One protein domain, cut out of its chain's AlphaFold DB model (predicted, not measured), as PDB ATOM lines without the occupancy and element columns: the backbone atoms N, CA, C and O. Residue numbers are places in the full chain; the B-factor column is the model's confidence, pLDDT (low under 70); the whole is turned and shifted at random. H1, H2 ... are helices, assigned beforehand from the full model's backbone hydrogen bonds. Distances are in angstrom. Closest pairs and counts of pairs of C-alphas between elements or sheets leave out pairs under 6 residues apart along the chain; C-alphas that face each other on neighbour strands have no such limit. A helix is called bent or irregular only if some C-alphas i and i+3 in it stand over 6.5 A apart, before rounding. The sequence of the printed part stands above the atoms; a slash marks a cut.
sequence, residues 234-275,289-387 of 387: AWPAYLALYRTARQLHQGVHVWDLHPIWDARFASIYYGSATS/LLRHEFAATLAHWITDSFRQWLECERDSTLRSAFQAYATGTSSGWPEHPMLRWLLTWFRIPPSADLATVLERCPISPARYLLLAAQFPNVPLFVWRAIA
ATOM      1  N   ALA A 234      17.118  11.177 -28.240       82.88
ATOM      2  CA  ALA A 234      17.094  12.384 -29.061       82.88
ATOM      3  C   ALA A 234      18.290  13.324 -28.810       82.88
ATOM      4  O   ALA A 234      18.524  14.241 -29.597       82.88
ATOM      5  N   TRP A 235      19.051  13.139 -27.723       87.00
ATOM      6  CA  TRP A 235      20.137  14.050 -27.335       87.00
ATOM      7  C   TRP A 235      21.223  14.228 -28.401       87.00
ATOM      8  O   TRP A 235      21.578  15.380 -28.671       87.00
ATOM      9  N   PRO A 236      21.744  13.160 -29.039       89.75
ATOM     10  CA  PRO A 236      22.733  13.312 -30.102       89.75
ATOM     11  C   PRO A 236      22.206  14.160 -31.259       89.75
ATOM     12  O   PRO A 236      22.948  14.985 -31.783       89.75
ATOM     13  N   ALA A 237      20.923  14.023 -31.604       88.94
ATOM     14  CA  ALA A 237      20.292  14.822 -32.649       88.94
ATOM     15  C   ALA A 237      20.168  16.300 -32.241       88.94
ATOM     16  O   ALA A 237      20.600  17.168 -32.995       88.94
ATOM     17  N   TYR A 238      19.669  16.602 -31.033       88.81
ATOM     18  CA  TYR A 238      19.618  17.981 -30.518       88.81
ATOM     19  C   TYR A 238      21.001  18.641 -30.516       88.81
ATOM     20  O   TYR A 238      21.152  19.765 -30.993       88.81
ATOM     21  N   LEU A 239      22.020  17.934 -30.017       90.75
ATOM     22  CA  LEU A 239      23.388  18.444 -29.938       90.75
ATOM     23  C   LEU A 239      24.034  18.600 -31.313       90.75
ATOM     24  O   LEU A 239      24.734  19.586 -31.527       90.75
ATOM     25  N   ALA A 240      23.821  17.657 -32.234       90.25
ATOM     26  CA  ALA A 240      24.323  17.761 -33.600       90.25
ATOM     27  C   ALA A 240      23.746  19.006 -34.276       90.25
ATOM     28  O   ALA A 240      24.510  19.863 -34.709       90.25
ATOM     29  N   LEU A 241      22.421  19.163 -34.254       90.38
ATOM     30  CA  LEU A 241      21.716  20.307 -34.833       90.38
ATOM     31  C   LEU A 241      22.125  21.643 -34.198       90.38
ATOM     32  O   LEU A 241      22.373  22.625 -34.891       90.38
ATOM     33  N   TYR A 242      22.251  21.693 -32.874       89.75
ATOM     34  CA  TYR A 242      22.737  22.887 -32.189       89.75
ATOM     35  C   TYR A 242      24.187  23.229 -32.575       89.75
ATOM     36  O   TYR A 242      24.512  24.396 -32.798       89.75
ATOM     37  N   ARG A 243      25.065  22.224 -32.707       89.44
ATOM     38  CA  ARG A 243      26.448  22.432 -33.166       89.44
ATOM     39  C   ARG A 243      26.491  23.018 -34.573       89.44
ATOM     40  O   ARG A 243      27.302  23.911 -34.795       89.44
ATOM     41  N   THR A 244      25.627  22.572 -35.486       88.44
ATOM     42  CA  THR A 244      25.588  23.102 -36.860       88.44
ATOM     43  C   THR A 244      25.179  24.575 -36.876       88.44
ATOM     44  O   THR A 244      25.863  25.396 -37.489       88.44
ATOM     45  N   ALA A 245      24.137  24.936 -36.120       87.81
ATOM     46  CA  ALA A 245      23.690  26.319 -35.970       87.81
ATOM     47  C   ALA A 245      24.778  27.210 -35.344       87.81
ATOM     48  O   ALA A 245      25.027  28.324 -35.807       87.81
ATOM     49  N   ARG A 246      25.487  26.708 -34.324       86.25
ATOM     50  CA  ARG A 246      26.573  27.446 -33.668       86.25
ATOM     51  C   ARG A 246      27.798  27.625 -34.564       86.25
ATOM     52  O   ARG A 246      28.381  28.705 -34.564       86.25
ATOM     53  N   GLN A 247      28.185  26.599 -35.322       85.31
ATOM     54  CA  GLN A 247      29.286  26.683 -36.289       85.31
ATOM     55  C   GLN A 247      29.008  27.743 -37.356       85.31
ATOM     56  O   GLN A 247      29.892  28.541 -37.662       85.31
ATOM     57  N   LEU A 248      27.766  27.788 -37.851       83.25
ATOM     58  CA  LEU A 248      27.323  28.795 -38.808       83.25
ATOM     59  C   LEU A 248      27.436  30.211 -38.228       83.25
ATOM     60  O   LEU A 248      28.029  31.081 -38.859       83.25
ATOM     61  N   HIS A 249      26.935  30.424 -37.008       80.00
ATOM     62  CA  HIS A 249      26.980  31.734 -36.353       80.00
ATOM     63  C   HIS A 249      28.413  32.211 -36.058       80.00
ATOM     64  O   HIS A 249      28.721  33.390 -36.192       80.00
ATOM     65  N   GLN A 250      29.312  31.298 -35.680       80.31
ATOM     66  CA  GLN A 250      30.716  31.624 -35.402       80.31
ATOM     67  C   GLN A 250      31.563  31.817 -36.671       80.31
ATOM     68  O   GLN A 250      32.738  32.161 -36.560       80.31
ATOM     69  N   GLY A 251      31.002  31.578 -37.863       73.06
ATOM     70  CA  GLY A 251      31.738  31.655 -39.125       73.06
ATOM     71  C   GLY A 251      32.842  30.600 -39.246       73.06
ATOM     72  O   GLY A 251      33.784  30.783 -40.013       73.06
ATOM     73  N   VAL A 252      32.758  29.498 -38.489       72.44
ATOM     74  CA  VAL A 252      33.758  28.427 -38.560       72.44
ATOM     75  C   VAL A 252      33.537  27.655 -39.855       72.44
ATOM     76  O   VAL A 252      32.529  26.977 -40.041       72.44
ATOM     77  N   HIS A 253      34.494  27.781 -40.765       65.12
ATOM     78  CA  HIS A 253      34.446  27.190 -42.094       65.12
ATOM     79  C   HIS A 253      34.628  25.666 -42.042       65.12
ATOM     80  O   HIS A 253      35.748  25.165 -41.956       65.12
ATOM     81  N   VAL A 254      33.521  24.925 -42.112       64.19
ATOM     82  CA  VAL A 254      33.519  23.460 -42.224       64.19
ATOM     83  C   VAL A 254      33.219  23.069 -43.670       64.19
ATOM     84  O   VAL A 254      32.252  23.537 -44.267       64.19
ATOM     85  N   TRP A 255      34.061  22.214 -44.248       69.12
ATOM     86  CA  TRP A 255      33.913  21.743 -45.631       69.12
ATOM     87  C   TRP A 255      32.799  20.699 -45.804       69.12
ATOM     88  O   TRP A 255      32.316  20.490 -46.920       69.12
ATOM     89  N   ASP A 256      32.373  20.072 -44.709       81.56
ATOM     90  CA  ASP A 256      31.374  19.009 -44.703       81.56
ATOM     91  C   ASP A 256      29.956  19.535 -44.928       81.56
ATOM     92  O   ASP A 256      29.517  20.491 -44.294       81.56
ATOM     93  N   LEU A 257      29.209  18.861 -45.806       84.12
ATOM     94  CA  LEU A 257      27.810  19.177 -46.120       84.12
ATOM     95  C   LEU A 257      26.801  18.400 -45.261       84.12
ATOM     96  O   LEU A 257      25.641  18.791 -45.176       84.12
ATOM     97  N   HIS A 258      27.213  17.297 -44.635       87.25
ATOM     98  CA  HIS A 258      26.325  16.458 -43.821       87.25
ATOM     99  C   HIS A 258      25.566  17.247 -42.737       87.25
ATOM    100  O   HIS A 258      24.343  17.123 -42.678       87.25
ATOM    101  N   PRO A 259      26.211  18.138 -41.955       87.31
ATOM    102  CA  PRO A 259      25.532  18.798 -40.841       87.31
ATOM    103  C   PRO A 259      24.395  19.733 -41.297       87.31
ATOM    104  O   PRO A 259      23.344  19.815 -40.657       87.31
ATOM    105  N   ILE A 260      24.576  20.426 -42.426       87.75
ATOM    106  CA  ILE A 260      23.550  21.319 -42.979       87.75
ATOM    107  C   ILE A 260      22.407  20.533 -43.636       87.75
ATOM    108  O   ILE A 260      21.248  20.940 -43.540       87.75
ATOM    109  N   TRP A 261      22.704  19.373 -44.233       88.62
ATOM    110  CA  TRP A 261      21.673  18.452 -44.712       88.62
ATOM    111  C   TRP A 261      20.834  17.904 -43.564       88.62
ATOM    112  O   TRP A 261      19.612  17.957 -43.662       88.62
ATOM    113  N   ASP A 262      21.451  17.469 -42.466       89.88
ATOM    114  CA  ASP A 262      20.737  16.979 -41.283       89.88
ATOM    115  C   ASP A 262      19.806  18.053 -40.706       89.88
ATOM    116  O   ASP A 262      18.632  17.791 -40.433       89.88
ATOM    117  N   ALA A 263      20.290  19.297 -40.599       88.12
ATOM    118  CA  ALA A 263      19.479  20.428 -40.157       88.12
ATOM    119  C   ALA A 263      18.309  20.721 -41.095       88.12
ATOM    120  O   ALA A 263      17.194  21.000 -40.648       88.12
ATOM    121  N   ARG A 264      18.537  20.613 -42.403       86.38
ATOM    122  CA  ARG A 264      17.495  20.824 -43.400       86.38
ATOM    123  C   ARG A 264      16.470  19.693 -43.404       86.38
ATOM    124  O   ARG A 264      15.276  19.968 -43.479       86.38
ATOM    125  N   PHE A 265      16.901  18.439 -43.295       87.12
ATOM    126  CA  PHE A 265      15.999  17.296 -43.164       87.12
ATOM    127  C   PHE A 265      15.138  17.423 -41.913       87.12
ATOM    128  O   PHE A 265      13.924  17.264 -42.007       87.12
ATOM    129  N   ALA A 266      15.734  17.797 -40.776       86.81
ATOM    130  CA  ALA A 266      14.990  18.069 -39.553       86.81
ATOM    131  C   ALA A 266      13.979  19.214 -39.748       86.81
ATOM    132  O   ALA A 266      12.816  19.073 -39.380       86.81
ATOM    133  N   SER A 267      14.380  20.320 -40.383       84.56
ATOM    134  CA  SER A 267      13.481  21.447 -40.658       84.56
ATOM    135  C   SER A 267      12.304  21.061 -41.557       84.56
ATOM    136  O   SER A 267      11.177  21.443 -41.265       84.56
ATOM    137  N   ILE A 268      12.529  20.272 -42.610       82.19
ATOM    138  CA  ILE A 268      11.462  19.845 -43.525       82.19
ATOM    139  C   ILE A 268      10.537  18.837 -42.837       82.19
ATOM    140  O   ILE A 268       9.322  19.014 -42.863       82.19
ATOM    141  N   TYR A 269      11.101  17.810 -42.197       83.06
ATOM    142  CA  TYR A 269      10.339  16.730 -41.571       83.06
ATOM    143  C   TYR A 269       9.477  17.226 -40.404       83.06
ATOM    144  O   TYR A 269       8.308  16.867 -40.293       83.06
ATOM    145  N   TYR A 270      10.039  18.076 -39.541       80.00
ATOM    146  CA  TYR A 270       9.316  18.623 -38.393       80.00
ATOM    147  C   TYR A 270       8.570  19.926 -38.716       80.00
ATOM    148  O   TYR A 270       7.671  20.290 -37.965       80.00
ATOM    149  N   GLY A 271       8.894  20.613 -39.815       70.62
ATOM    150  CA  GLY A 271       8.217  21.839 -40.252       70.62
ATOM    151  C   GLY A 271       6.943  21.600 -41.066       70.62
ATOM    152  O   GLY A 271       6.037  22.420 -41.006       70.62
ATOM    153  N   SER A 272       6.814  20.475 -41.780       60.97
ATOM    154  CA  SER A 272       5.583  20.136 -42.522       60.97
ATOM    155  C   SER A 272       4.435  19.653 -41.630       60.97
ATOM    156  O   SER A 272       3.295  19.553 -42.073       60.97
ATOM    157  N   ALA A 273       4.719  19.329 -40.368       52.75
ATOM    158  CA  ALA A 273       3.727  18.810 -39.430       52.75
ATOM    159  C   ALA A 273       2.742  19.876 -38.919       52.75
ATOM    160  O   ALA A 273       1.703  19.515 -38.379       52.75
ATOM    161  N   THR A 274       3.040  21.169 -39.087       49.81
ATOM    162  CA  THR A 274       2.168  22.259 -38.614       49.81
ATOM    163  C   THR A 274       1.031  22.605 -39.579       49.81
ATOM    164  O   THR A 274       0.160  23.378 -39.203       49.81
ATOM    165  N   SER A 275       1.026  22.084 -40.815       48.19
ATOM    166  CA  SER A 275       0.014  22.421 -41.835       48.19
ATOM    167  C   SER A 275      -0.995  21.309 -42.141       48.19
ATOM    168  O   SER A 275      -2.052  21.610 -42.680       48.19
ATOM    169  N   LEU A 289      10.302  12.679 -31.937       75.56
ATOM    170  CA  LEU A 289      11.662  12.588 -31.377       75.56
ATOM    171  C   LEU A 289      12.271  13.979 -31.115       75.56
ATOM    172  O   LEU A 289      12.821  14.234 -30.042       75.56
ATOM    173  N   LEU A 290      12.143  14.886 -32.087       79.38
ATOM    174  CA  LEU A 290      12.449  16.306 -31.934       79.38
ATOM    175  C   LEU A 290      11.153  17.104 -31.831       79.38
ATOM    176  O   LEU A 290      10.177  16.828 -32.525       79.38
ATOM    177  N   ARG A 291      11.148  18.134 -30.989       78.69
ATOM    178  CA  ARG A 291      10.006  19.046 -30.890       78.69
ATOM    179  C   ARG A 291       9.909  19.927 -32.123       78.69
ATOM    180  O   ARG A 291      10.908  20.503 -32.555       78.69
ATOM    181  N   HIS A 292       8.686  20.114 -32.608       78.94
ATOM    182  CA  HIS A 292       8.392  21.001 -33.732       78.94
ATOM    183  C   HIS A 292       8.860  22.439 -33.470       78.94
ATOM    184  O   HIS A 292       9.477  23.052 -34.334       78.94
ATOM    185  N   GLU A 293       8.680  22.941 -32.245       79.00
ATOM    186  CA  GLU A 293       9.148  24.276 -31.847       79.00
ATOM    187  C   GLU A 293      10.673  24.423 -31.920       79.00
ATOM    188  O   GLU A 293      11.186  25.464 -32.336       79.00
ATOM    189  N   PHE A 294      11.423  23.385 -31.536       82.75
ATOM    190  CA  PHE A 294      12.883  23.418 -31.623       82.75
ATOM    191  C   PHE A 294      13.344  23.423 -33.080       82.75
ATOM    192  O   PHE A 294      14.194  24.224 -33.447       82.75
ATOM    193  N   ALA A 295      12.754  22.576 -33.926       84.44
ATOM    194  CA  ALA A 295      13.078  22.552 -35.348       84.44
ATOM    195  C   ALA A 295      12.731  23.880 -36.045       84.44
ATOM    196  O   ALA A 295      13.523  24.377 -36.844       84.44
ATOM    197  N   ALA A 296      11.586  24.485 -35.711       82.06
ATOM    198  CA  ALA A 296      11.158  25.769 -36.265       82.06
ATOM    199  C   ALA A 296      12.069  26.920 -35.822       82.06
ATOM    200  O   ALA A 296      12.505  27.716 -36.654       82.06
ATOM    201  N   THR A 297      12.405  26.980 -34.527       82.38
ATOM    202  CA  THR A 297      13.380  27.958 -34.029       82.38
ATOM    203  C   THR A 297      14.715  27.746 -34.726       82.38
ATOM    204  O   THR A 297      15.195  28.662 -35.379       82.38
ATOM    205  N   LEU A 298      15.280  26.543 -34.711       85.69
ATOM    206  CA  LEU A 298      16.554  26.256 -35.367       85.69
ATOM    207  C   LEU A 298      16.572  26.632 -36.860       85.69
ATOM    208  O   LEU A 298      17.545  27.216 -37.332       85.69
ATOM    209  N   ALA A 299      15.494  26.366 -37.598       86.62
ATOM    210  CA  ALA A 299      15.379  26.774 -38.996       86.62
ATOM    211  C   ALA A 299      15.364  28.302 -39.165       86.62
ATOM    212  O   ALA A 299      16.021  28.834 -40.066       86.62
ATOM    213  N   HIS A 300      14.655  29.013 -38.284       84.88
ATOM    214  CA  HIS A 300      14.671  30.472 -38.240       84.88
ATOM    215  C   HIS A 300      16.082  31.000 -37.954       84.88
ATOM    216  O   HIS A 300      16.570  31.842 -38.698       84.88
ATOM    217  N   TRP A 301      16.770  30.428 -36.967       85.69
ATOM    218  CA  TRP A 301      18.146  30.759 -36.586       85.69
ATOM    219  C   TRP A 301      19.155  30.599 -37.721       85.69
ATOM    220  O   TRP A 301      19.966  31.491 -37.968       85.69
ATOM    221  N   ILE A 302      19.109  29.465 -38.422       87.38
ATOM    222  CA  ILE A 302      19.994  29.200 -39.561       87.38
ATOM    223  C   ILE A 302      19.710  30.194 -40.690       87.38
ATOM    224  O   ILE A 302      20.634  30.769 -41.261       87.38
ATOM    225  N   THR A 303      18.431  30.435 -40.983       85.88
ATOM    226  CA  THR A 303      18.020  31.384 -42.025       85.88
ATOM    227  C   THR A 303      18.446  32.812 -41.686       85.88
ATOM    228  O   THR A 303      18.949  33.514 -42.560       85.88
ATOM    229  N   ASP A 304      18.288  33.229 -40.431       83.12
ATOM    230  CA  ASP A 304      18.692  34.548 -39.940       83.12
ATOM    231  C   ASP A 304      20.215  34.720 -39.976       83.12
ATOM    232  O   ASP A 304      20.712  35.727 -40.469       83.12
ATOM    233  N   SER A 305      20.969  33.682 -39.596       81.94
ATOM    234  CA  SER A 305      22.435  33.680 -39.694       81.94
ATOM    235  C   SER A 305      22.903  33.844 -41.144       81.94
ATOM    236  O   SER A 305      23.790  34.649 -41.418       81.94
ATOM    237  N   PHE A 306      22.281  33.139 -42.099       81.69
ATOM    238  CA  PHE A 306      22.579  33.337 -43.521       81.69
ATOM    239  C   PHE A 306      22.182  34.730 -44.019       81.69
ATOM    240  O   PHE A 306      22.919  35.309 -44.815       81.69
ATOM    241  N   ARG A 307      21.050  35.288 -43.568       78.88
ATOM    242  CA  ARG A 307      20.637  36.653 -43.937       78.88
ATOM    243  C   ARG A 307      21.613  37.691 -43.421       78.88
ATOM    244  O   ARG A 307      22.101  38.483 -44.215       78.88
ATOM    245  N   GLN A 308      21.952  37.634 -42.137       78.75
ATOM    246  CA  GLN A 308      22.937  38.523 -41.536       78.75
ATOM    247  C   GLN A 308      24.258  38.465 -42.306       78.75
ATOM    248  O   GLN A 308      24.870  39.496 -42.564       78.75
ATOM    249  N   TRP A 309      24.682  37.268 -42.702       76.25
ATOM    250  CA  TRP A 309      25.911  37.073 -43.457       76.25
ATOM    251  C   TRP A 309      25.823  37.628 -44.893       76.25
ATOM    252  O   TRP A 309      26.793  38.184 -45.396       76.25
ATOM    253  N   LEU A 310      24.657  37.547 -45.545       73.50
ATOM    254  CA  LEU A 310      24.401  38.153 -46.862       73.50
ATOM    255  C   LEU A 310      24.284  39.688 -46.815       73.50
ATOM    256  O   LEU A 310      24.681  40.362 -47.773       73.50
ATOM    257  N   GLU A 311      23.707  40.227 -45.740       73.19
ATOM    258  CA  GLU A 311      23.483  41.660 -45.515       73.19
ATOM    259  C   GLU A 311      24.747  42.370 -45.028       73.19
ATOM    260  O   GLU A 311      25.049  43.470 -45.492       73.19
ATOM    261  N   CYS A 312      25.530  41.733 -44.152       66.62
ATOM    262  CA  CYS A 312      26.853  42.214 -43.788       66.62
ATOM    263  C   CYS A 312      27.741  42.152 -45.036       66.62
ATOM    264  O   CYS A 312      28.179  41.082 -45.441       66.62
ATOM    265  N   GLU A 313      28.069  43.301 -45.624       53.31
ATOM    266  CA  GLU A 313      28.968  43.450 -46.785       53.31
ATOM    267  C   GLU A 313      30.423  42.986 -46.545       53.31
ATOM    268  O   GLU A 313      31.336  43.384 -47.265       53.31
ATOM    269  N   ARG A 314      30.670  42.161 -45.522       51.47
ATOM    270  CA  ARG A 314      32.001  41.753 -45.071       51.47
ATOM    271  C   ARG A 314      32.707  40.811 -46.048       51.47
ATOM    272  O   ARG A 314      33.924  40.901 -46.141       51.47
ATOM    273  N   ASP A 315      31.978  39.996 -46.816       61.62
ATOM    274  CA  ASP A 315      32.567  39.038 -47.763       61.62
ATOM    275  C   ASP A 315      32.180  39.338 -49.221       61.62
ATOM    276  O   ASP A 315      31.295  38.722 -49.826       61.62
ATOM    277  N   SER A 316      32.913  40.274 -49.834       66.12
ATOM    278  CA  SER A 316      32.908  40.490 -51.294       66.12
ATOM    279  C   SER A 316      33.237  39.204 -52.075       66.12
ATOM    280  O   SER A 316      32.804  39.016 -53.217       66.12
ATOM    281  N   THR A 317      33.947  38.280 -51.428       73.31
ATOM    282  CA  THR A 317      34.351  36.961 -51.917       73.31
ATOM    283  C   THR A 317      33.175  36.009 -52.135       73.31
ATOM    284  O   THR A 317      33.171  35.301 -53.136       73.31
ATOM    285  N   LEU A 318      32.134  35.997 -51.290       74.31
ATOM    286  CA  LEU A 318      30.974  35.128 -51.544       74.31
ATOM    287  C   LEU A 318      30.029  35.711 -52.574       74.31
ATOM    288  O   LEU A 318      29.512  34.952 -53.385       74.31
ATOM    289  N   ARG A 319      29.811  37.030 -52.595       73.06
ATOM    290  CA  ARG A 319      28.988  37.634 -53.658       73.06
ATOM    291  C   ARG A 319      29.612  37.385 -55.031       73.06
ATOM    292  O   ARG A 319      28.895  36.992 -55.947       73.06
ATOM    293  N   SER A 320      30.934  37.521 -55.146       74.81
ATOM    294  CA  SER A 320      31.662  37.157 -56.366       74.81
ATOM    295  C   SER A 320      31.640  35.648 -56.635       74.81
ATOM    296  O   SER A 320      31.382  35.262 -57.771       74.81
ATOM    297  N   ALA A 321      31.790  34.788 -55.620       76.81
ATOM    298  CA  ALA A 321      31.678  33.334 -55.785       76.81
ATOM    299  C   ALA A 321      30.272  32.885 -56.219       76.81
ATOM    300  O   ALA A 321      30.131  32.000 -57.060       76.81
ATOM    301  N   PHE A 322      29.216  33.505 -55.691       77.06
ATOM    302  CA  PHE A 322      27.843  33.236 -56.103       77.06
ATOM    303  C   PHE A 322      27.553  33.795 -57.495       77.06
ATOM    304  O   PHE A 322      26.865  33.158 -58.282       77.06
ATOM    305  N   GLN A 323      28.078  34.972 -57.833       75.88
ATOM    306  CA  GLN A 323      27.946  35.519 -59.179       75.88
ATOM    307  C   GLN A 323      28.679  34.645 -60.207       75.88
ATOM    308  O   GLN A 323      28.138  34.390 -61.283       75.88
ATOM    309  N   ALA A 324      29.852  34.111 -59.858       76.56
ATOM    310  CA  ALA A 324      30.542  33.094 -60.646       76.56
ATOM    311  C   ALA A 324      29.705  31.804 -60.763       76.56
ATOM    312  O   ALA A 324      29.543  31.283 -61.866       76.56
ATOM    313  N   TYR A 325      29.064  31.362 -59.667       79.81
ATOM    314  CA  TYR A 325      28.118  30.237 -59.679       79.81
ATOM    315  C   TYR A 325      26.956  30.452 -60.638       79.81
ATOM    316  O   TYR A 325      26.656  29.593 -61.464       79.81
ATOM    317  N   ALA A 326      26.318  31.611 -60.539       75.12
ATOM    318  CA  ALA A 326      25.141  31.953 -61.312       75.12
ATOM    319  C   ALA A 326      25.430  32.127 -62.804       75.12
ATOM    320  O   ALA A 326      24.567  31.844 -63.626       75.12
ATOM    321  N   THR A 327      26.638  32.576 -63.149       73.88
ATOM    322  CA  THR A 327      27.073  32.778 -64.540       73.88
ATOM    323  C   THR A 327      27.738  31.545 -65.153       73.88
ATOM    324  O   THR A 327      28.013  31.540 -66.350       73.88
ATOM    325  N   GLY A 328      28.003  30.499 -64.363       71.25
ATOM    326  CA  GLY A 328      28.638  29.268 -64.836       71.25
ATOM    327  C   GLY A 328      30.094  29.444 -65.281       71.25
ATOM    328  O   GLY A 328      30.594  28.634 -66.061       71.25
ATOM    329  N   THR A 329      30.787  30.486 -64.814       68.44
ATOM    330  CA  THR A 329      32.181  30.747 -65.200       68.44
ATOM    331  C   THR A 329      33.119  29.730 -64.536       68.44
ATOM    332  O   THR A 329      33.231  29.650 -63.318       68.44
ATOM    333  N   SER A 330      33.781  28.896 -65.346       57.53
ATOM    334  CA  SER A 330      34.600  27.761 -64.887       57.53
ATOM    335  C   SER A 330      36.005  28.136 -64.393       57.53
ATOM    336  O   SER A 330      36.706  27.288 -63.841       57.53
ATOM    337  N   SER A 331      36.438  29.386 -64.579       51.66
ATOM    338  CA  SER A 331      37.784  29.849 -64.235       51.66
ATOM    339  C   SER A 331      37.825  30.472 -62.838       51.66
ATOM    340  O   SER A 331      37.555  31.659 -62.674       51.66
ATOM    341  N   GLY A 332      38.201  29.676 -61.835       51.38
ATOM    342  CA  GLY A 332      38.543  30.179 -60.500       51.38
ATOM    343  C   GLY A 332      37.340  30.445 -59.602       51.38
ATOM    344  O   GLY A 332      37.101  31.577 -59.191       51.38
ATOM    345  N   TRP A 333      36.605  29.389 -59.258       57.91
ATOM    346  CA  TRP A 333      35.659  29.431 -58.149       57.91
ATOM    347  C   TRP A 333      36.428  29.763 -56.867       57.91
ATOM    348  O   TRP A 333      37.303  28.982 -56.488       57.91
ATOM    349  N   PRO A 334      36.130  30.868 -56.167       57.53
ATOM    350  CA  PRO A 334      36.581  31.007 -54.795       57.53
ATOM    351  C   PRO A 334      35.900  29.869 -54.034       57.53
ATOM    352  O   PRO A 334      34.672  29.863 -53.910       57.53
ATOM    353  N   GLU A 335      36.657  28.856 -53.610       63.69
ATOM    354  CA  GLU A 335      36.115  27.748 -52.828       63.69
ATOM    355  C   GLU A 335      35.681  28.280 -51.463       63.69
ATOM    356  O   GLU A 335      36.424  28.263 -50.486       63.69
ATOM    357  N   HIS A 336      34.466  28.817 -51.416       74.06
ATOM    358  CA  HIS A 336      33.904  29.390 -50.213       74.06
ATOM    359  C   HIS A 336      33.008  28.331 -49.552       74.06
ATOM    360  O   HIS A 336      31.934  28.026 -50.080       74.06
ATOM    361  N   PRO A 337      33.389  27.758 -48.399       76.19
ATOM    362  CA  PRO A 337      32.629  26.674 -47.767       76.19
ATOM    363  C   PRO A 337      31.195  27.103 -47.416       76.19
ATOM    364  O   PRO A 337      30.254  26.327 -47.583       76.19
ATOM    365  N   MET A 338      31.001  28.383 -47.071       78.12
ATOM    366  CA  MET A 338      29.672  28.953 -46.808       78.12
ATOM    367  C   MET A 338      28.753  28.943 -48.037       78.12
ATOM    368  O   MET A 338      27.545  28.784 -47.888       78.12
ATOM    369  N   LEU A 339      29.303  29.078 -49.253       80.69
ATOM    370  CA  LEU A 339      28.502  29.058 -50.479       80.69
ATOM    371  C   LEU A 339      27.825  27.696 -50.638       80.69
ATOM    372  O   LEU A 339      26.639  27.633 -50.935       80.69
ATOM    373  N   ARG A 340      28.548  26.603 -50.367       82.44
ATOM    374  CA  ARG A 340      27.994  25.244 -50.442       82.44
ATOM    375  C   ARG A 340      26.842  25.062 -49.457       82.44
ATOM    376  O   ARG A 340      25.782  24.578 -49.844       82.44
ATOM    377  N   TRP A 341      27.021  25.506 -48.214       85.62
ATOM    378  CA  TRP A 341      25.976  25.436 -47.192       85.62
ATOM    379  C   TRP A 341      24.748  26.267 -47.575       85.62
ATOM    380  O   TRP A 341      23.621  25.785 -47.462       85.62
ATOM    381  N   LEU A 342      24.956  27.464 -48.124       83.44
ATOM    382  CA  LEU A 342      23.891  28.346 -48.594       83.44
ATOM    383  C   LEU A 342      23.093  27.713 -49.746       83.44
ATOM    384  O   LEU A 342      21.862  27.666 -49.687       83.44
ATOM    385  N   LEU A 343      23.783  27.166 -50.754       83.94
ATOM    386  CA  LEU A 343      23.155  26.447 -51.870       83.94
ATOM    387  C   LEU A 343      22.308  25.274 -51.355       83.94
ATOM    388  O   LEU A 343      21.171  25.085 -51.796       83.94
ATOM    389  N   THR A 344      22.835  24.516 -50.384       86.06
ATOM    390  CA  THR A 344      22.099  23.402 -49.779       86.06
ATOM    391  C   THR A 344      20.921  23.863 -48.932       86.06
ATOM    392  O   THR A 344      19.875  23.236 -49.010       86.06
ATOM    393  N   TRP A 345      21.014  24.940 -48.157       85.75
ATOM    394  CA  TRP A 345      19.910  25.373 -47.300       85.75
ATOM    395  C   TRP A 345      18.725  25.900 -48.122       85.75
ATOM    396  O   TRP A 345      17.601  25.434 -47.951       85.75
ATOM    397  N   PHE A 346      18.991  26.784 -49.092       81.75
ATOM    398  CA  PHE A 346      17.960  27.461 -49.893       81.75
ATOM    399  C   PHE A 346      17.517  26.709 -51.156       81.75
ATOM    400  O   PHE A 346      16.759  27.257 -51.952       81.75
ATOM    401  N   ARG A 347      17.957  25.458 -51.362       77.44
ATOM    402  CA  ARG A 347      17.611  24.647 -52.552       77.44
ATOM    403  C   ARG A 347      17.952  25.336 -53.876       77.44
ATOM    404  O   ARG A 347      17.191  25.256 -54.841       77.44
ATOM    405  N   ILE A 348      19.100  26.000 -53.929       80.62
ATOM    406  CA  ILE A 348      19.503  26.705 -55.142       80.62
ATOM    407  C   ILE A 348      19.850  25.664 -56.219       80.62
ATOM    408  O   ILE A 348      20.622  24.741 -55.943       80.62
ATOM    409  N   PRO A 349      19.266  25.766 -57.425       77.00
ATOM    410  CA  PRO A 349      19.483  24.801 -58.496       77.00
ATOM    411  C   PRO A 349      20.921  24.860 -59.036       77.00
ATOM    412  O   PRO A 349      21.626  25.849 -58.798       77.00
ATOM    413  N   PRO A 350      21.365  23.827 -59.777       79.75
ATOM    414  CA  PRO A 350      22.642  23.849 -60.491       79.75
ATOM    415  C   PRO A 350      22.750  25.069 -61.421       79.75
ATOM    416  O   PRO A 350      21.743  25.581 -61.911       79.75
ATOM    417  N   SER A 351      23.977  25.529 -61.679       78.19
ATOM    418  CA  SER A 351      24.264  26.765 -62.428       78.19
ATOM    419  C   SER A 351      23.570  26.846 -63.793       78.19
ATOM    420  O   SER A 351      23.074  27.909 -64.153       78.19
ATOM    421  N   ALA A 352      23.466  25.726 -64.519       75.19
ATOM    422  CA  ALA A 352      22.771  25.655 -65.807       75.19
ATOM    423  C   ALA A 352      21.283  26.027 -65.693       75.19
ATOM    424  O   ALA A 352      20.785  26.851 -66.454       75.19
ATOM    425  N   ASP A 353      20.585  25.477 -64.699       74.81
ATOM    426  CA  ASP A 353      19.177  25.785 -64.448       74.81
ATOM    427  C   ASP A 353      19.010  27.212 -63.917       74.81
ATOM    428  O   ASP A 353      18.053  27.899 -64.273       74.81
ATOM    429  N   LEU A 354      19.944  27.681 -63.087       74.81
ATOM    430  CA  LEU A 354      19.898  29.030 -62.532       74.81
ATOM    431  C   LEU A 354      20.090  30.109 -63.609       74.81
ATOM    432  O   LEU A 354      19.380  31.112 -63.584       74.81
ATOM    433  N   ALA A 355      20.974  29.878 -64.585       71.56
ATOM    434  CA  ALA A 355      21.156  30.763 -65.734       71.56
ATOM    435  C   ALA A 355      19.846  30.931 -66.521       71.56
ATOM    436  O   ALA A 355      19.435  32.057 -66.785       71.56
ATOM    437  N   THR A 356      19.111  29.838 -66.771       71.81
ATOM    438  CA  THR A 356      17.802  29.918 -67.453       71.81
ATOM    439  C   THR A 356      16.754  30.710 -66.668       71.81
ATOM    440  O   THR A 356      15.875  31.337 -67.258       71.81
ATOM    441  N   VAL A 357      16.818  30.690 -65.332       70.50
ATOM    442  CA  VAL A 357      15.906  31.455 -64.468       70.50
ATOM    443  C   VAL A 357      16.269  32.943 -64.481       70.50
ATOM    444  O   VAL A 357      15.373  33.781 -64.569       70.50
ATOM    445  N   LEU A 358      17.561  33.278 -64.449       69.69
ATOM    446  CA  LEU A 358      18.046  34.661 -64.527       69.69
ATOM    447  C   LEU A 358      17.872  35.289 -65.920       69.69
ATOM    448  O   LEU A 358      17.699  36.498 -66.025       69.69
ATOM    449  N   GLU A 359      17.878  34.493 -66.991       67.38
ATOM    450  CA  GLU A 359      17.541  34.972 -68.339       67.38
ATOM    451  C   GLU A 359      16.059  35.353 -68.464       67.38
ATOM    452  O   GLU A 359      15.717  36.293 -69.177       67.38
ATOM    453  N   ARG A 360      15.172  34.642 -67.755       68.81
ATOM    454  CA  ARG A 360      13.720  34.893 -67.771       68.81
ATOM    455  C   ARG A 360      13.290  36.001 -66.810       68.81
ATOM    456  O   ARG A 360      12.330  36.707 -67.093       68.81
ATOM    457  N   CYS A 361      14.001  36.183 -65.699       63.53
ATOM    458  CA  CYS A 361      13.801  37.281 -64.755       63.53
ATOM    459  C   CYS A 361      15.077  38.126 -64.655       63.53
ATOM    460  O   CYS A 361      16.028  37.659 -64.026       63.53
ATOM    461  N   PRO A 362      15.105  39.380 -65.156       63.44
ATOM    462  CA  PRO A 362      16.277  40.252 -65.080       63.44
ATOM    463  C   PRO A 362      16.457  40.796 -63.652       63.44
ATOM    464  O   PRO A 362      16.250  41.973 -63.358       63.44
ATOM    465  N   ILE A 363      16.814  39.911 -62.728       70.19
ATOM    466  CA  ILE A 363      17.110  40.195 -61.327       70.19
ATOM    467  C   ILE A 363      18.605  39.947 -61.137       70.19
ATOM    468  O   ILE A 363      19.151  38.969 -61.644       70.19
ATOM    469  N   SER A 364      19.298  40.820 -60.403       69.06
ATOM    470  CA  SER A 364      20.710  40.575 -60.106       69.06
ATOM    471  C   SER A 364      20.868  39.277 -59.292       69.06
ATOM    472  O   SER A 364      20.042  39.009 -58.413       69.06
ATOM    473  N   PRO A 365      21.933  38.479 -59.502       67.50
ATOM    474  CA  PRO A 365      22.160  37.241 -58.748       67.50
ATOM    475  C   PRO A 365      22.122  37.459 -57.225       67.50
ATOM    476  O   PRO A 365      21.546  36.665 -56.483       67.50
ATOM    477  N   ALA A 366      22.649  38.592 -56.754       66.31
ATOM    478  CA  ALA A 366      22.590  38.991 -55.348       66.31
ATOM    479  C   ALA A 366      21.153  39.223 -54.845       66.31
ATOM    480  O   ALA A 366      20.822  38.870 -53.716       66.31
ATOM    481  N   ARG A 367      20.273  39.781 -55.682       70.00
ATOM    482  CA  ARG A 367      18.865  40.002 -55.337       70.00
ATOM    483  C   ARG A 367      18.055  38.706 -55.404       70.00
ATOM    484  O   ARG A 367      17.169  38.530 -54.576       70.00
ATOM    485  N   TYR A 368      18.405  37.772 -56.291       71.44
ATOM    486  CA  TYR A 368      17.856  36.411 -56.272       71.44
ATOM    487  C   TYR A 368      18.200  35.679 -54.965       71.44
ATOM    488  O   TYR A 368      17.319  35.079 -54.359       71.44
ATOM    489  N   LEU A 369      19.441  35.786 -54.479       68.94
ATOM    490  CA  LEU A 369      19.830  35.216 -53.184       68.94
ATOM    491  C   LEU A 369      19.023  35.774 -52.015       68.94
ATOM    492  O   LEU A 369      18.575  35.013 -51.163       68.94
ATOM    493  N   LEU A 370      18.830  37.092 -51.975       67.81
ATOM    494  CA  LEU A 370      18.034  37.734 -50.930       67.81
ATOM    495  C   LEU A 370      16.565  37.298 -50.994       67.81
ATOM    496  O   LEU A 370      15.948  37.060 -49.959       67.81
ATOM    497  N   LEU A 371      16.022  37.122 -52.200       69.94
ATOM    498  CA  LEU A 371      14.671  36.608 -52.414       69.94
ATOM    499  C   LEU A 371      14.533  35.131 -52.012       69.94
ATOM    500  O   LEU A 371      13.573  34.771 -51.333       69.94
ATOM    501  N   ALA A 372      15.511  34.288 -52.346       67.75
ATOM    502  CA  ALA A 372      15.571  32.898 -51.893       67.75
ATOM    503  C   ALA A 372      15.705  32.809 -50.361       67.75
ATOM    504  O   ALA A 372      15.094  31.948 -49.731       67.75
ATOM    505  N   ALA A 373      16.432  33.750 -49.747       65.44
ATOM    506  CA  ALA A 373      16.546  33.869 -48.298       65.44
ATOM    507  C   ALA A 373      15.272  34.390 -47.615       65.44
ATOM    508  O   ALA A 373      15.002  34.056 -46.457       65.44
ATOM    509  N   GLN A 374      14.469  35.201 -48.304       67.56
ATOM    510  CA  GLN A 374      13.150  35.631 -47.832       67.56
ATOM    511  C   GLN A 374      12.105  34.518 -47.956       67.56
ATOM    512  O   GLN A 374      11.272  34.373 -47.061       67.56
ATOM    513  N   PHE A 375      12.200  33.687 -48.996       65.00
ATOM    514  CA  PHE A 375      11.237  32.632 -49.308       65.00
ATOM    515  C   PHE A 375      11.893  31.241 -49.440       65.00
ATOM    516  O   PHE A 375      11.882  30.647 -50.521       65.00
ATOM    517  N   PRO A 376      12.413  30.663 -48.340       59.19
ATOM    518  CA  PRO A 376      13.198  29.420 -48.370       59.19
ATOM    519  C   PRO A 376      12.407  28.173 -48.804       59.19
ATOM    520  O   PRO A 376      12.995  27.178 -49.222       59.19
ATOM    521  N   ASN A 377      11.073  28.214 -48.718       60.50
ATOM    522  CA  ASN A 377      10.192  27.084 -49.026       60.50
ATOM    523  C   ASN A 377       9.533  27.165 -50.406       60.50
ATOM    524  O   ASN A 377       8.774  26.265 -50.756       60.50
ATOM    525  N   VAL A 378       9.787  28.220 -51.185       60.62
ATOM    526  CA  VAL A 378       9.139  28.388 -52.488       60.62
ATOM    527  C   VAL A 378       9.841  27.496 -53.518       60.62
ATOM    528  O   VAL A 378      11.015  27.714 -53.821       60.62
ATOM    529  N   PRO A 379       9.157  26.472 -54.060       58.16
ATOM    530  CA  PRO A 379       9.756  25.585 -55.042       58.16
ATOM    531  C   PRO A 379      10.041  26.328 -56.352       58.16
ATOM    532  O   PRO A 379       9.324  27.242 -56.752       58.16
ATOM    533  N   LEU A 380      11.086  25.888 -57.052       52.97
ATOM    534  CA  LEU A 380      11.602  26.497 -58.283       52.97
ATOM    535  C   LEU A 380      10.551  26.761 -59.372       52.97
ATOM    536  O   LEU A 380      10.695  27.711 -60.137       52.97
ATOM    537  N   PHE A 381       9.487  25.958 -59.450       52.34
ATOM    538  CA  PHE A 381       8.426  26.167 -60.440       52.34
ATOM    539  C   PHE A 381       7.594  27.429 -60.171       52.34
ATOM    540  O   PHE A 381       7.083  28.017 -61.116       52.34
ATOM    541  N   VAL A 382       7.478  27.869 -58.914       54.41
ATOM    542  CA  VAL A 382       6.750  29.098 -58.562       54.41
ATOM    543  C   VAL A 382       7.543  30.315 -59.024       54.41
ATOM    544  O   VAL A 382       6.975  31.227 -59.610       54.41
ATOM    545  N   TRP A 383       8.871  30.288 -58.885       51.53
ATOM    546  CA  TRP A 383       9.743  31.310 -59.471       51.53
ATOM    547  C   TRP A 383       9.677  31.327 -61.003       51.53
ATOM    548  O   TRP A 383       9.709  32.397 -61.597       51.53
ATOM    549  N   ARG A 384       9.512  30.160 -61.647       50.00
ATOM    550  CA  ARG A 384       9.265  30.061 -63.098       50.00
ATOM    551  C   ARG A 384       7.889  30.577 -63.540       50.00
ATOM    552  O   ARG A 384       7.733  30.797 -64.731       50.00
ATOM    553  N   ALA A 385       6.919  30.694 -62.629       47.88
ATOM    554  CA  ALA A 385       5.547  31.129 -62.916       47.88
ATOM    555  C   ALA A 385       5.280  32.605 -62.562       47.88
ATOM    556  O   ALA A 385       4.285  33.167 -63.008       47.88
ATOM    557  N   ILE A 386       6.129  33.208 -61.722       46.66
ATOM    558  CA  ILE A 386       6.122  34.650 -61.411       46.66
ATOM    559  C   ILE A 386       6.914  35.447 -62.475       46.66
ATOM    560  O   ILE A 386       6.707  36.652 -62.609       46.66
ATOM    561  N   ALA A 387       7.797  34.768 -63.216       39.00
ATOM    562  CA  ALA A 387       8.418  35.227 -64.463       39.00
ATOM    563  C   ALA A 387       7.427  35.132 -65.627       39.00
ATOM    564  O   ALA A 387       7.417  36.062 -66.464       39.00
TER     565      ALA A 387
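What this domain is: This is residues 234 to 275 and 289 to 387 of the 387 residues of the protein "APC1_C domain-containing protein" of Thamnocephalis sphaerospora (UniProt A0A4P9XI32). Two groups of helices sit end to end: at one end the three longest, H1, H2 and H3, with H1 and H3 side by side and H2 crossing both, and at the other the shorter H4 to H7, joined to the first group where H5 meets H2 and H7 meets H3. H8, the last helix, lies at the margin of the second group, close to H6. The printed part has 141 residues with eight named helices, H1 to H8 in order, and no named strand; the class is all helix. It is compact, with a radius of gyration of the C-alphas of 15.5 A and spans of 44 by 34 by 23 A.

Where its parts are: H1, residues 234 to 249, begins at C-alpha 234 (17.094, 12.384, -29.061) and is 22.9 A long. H2, residues 258 to 274, measures 25.4 A; it is neither bent nor irregular, but only just: C-alphas 271 and 274 are 6.3 A apart. H3, residues 292 to 311, measures 28.2 A and ends at C-alpha 311 (23.483, 41.660, -45.515). H4 is residues 316 to 327, 16.4 A; H5 337 to 345, 12.8 A; H6 351 to 360, 14.3 A; H7 365 to 374, 14.2 A; H8 380 to 386, 10.3 A, ending at C-alpha 386 (6.122, 34.650, -61.411).

How they stand to each other: H1 touches H2, closest C-alphas Leu 241 and Ala 263 at 5.8 A, opposite ways at a steep tilt of 67 degrees, only just short of about perpendicular. H1 touches H3 at Ala 245 and Ile 302, 5.9 A between C-alphas, the same way at a shallow tilt of 14 degrees. H2 touches H3, closest C-alphas Tyr 270 and His 292 at 5.3 A, at a steep tilt of 55 degrees. H2 touches H5 with residues 260 to 264 alone, closest C-alphas Ile 260 and Trp 341 at 6.4 A. H3 touches H7 with residues 303 to 310 alone, closest C-alphas Arg 307 and Ala 373 at 6.6 A. H4 touches H5, closest C-alphas Leu 318 and Leu 339 at 6.6 A. H4 is about perpendicular to H6 and to H7, 81 degrees each, and touches both: the closest C-alphas are Ala 326 and Ser 351 at 5.4 A, and Gln 323 and Pro 365 at 6.1 A. H8 is close to but not clearly touching H6, closest C-alphas Val 357 and Arg 384 at 6.9 A. Every O i to N i+4 pair is within hydrogen-bond range in H1 and H3 to H8; in H2, 11 of 13 are.

The domain as a whole: The C-alphas farthest apart, Trp 235 and Pro 362, are 46.1 A apart. Residues 276 to 288 are not printed; C-alphas 275 and 289 are 18.5 A apart across the cut. Of the links printed whole, none is long. Mean pLDDT of the printed part is 74.1; 46 residues are under 70, among them 369 to 387.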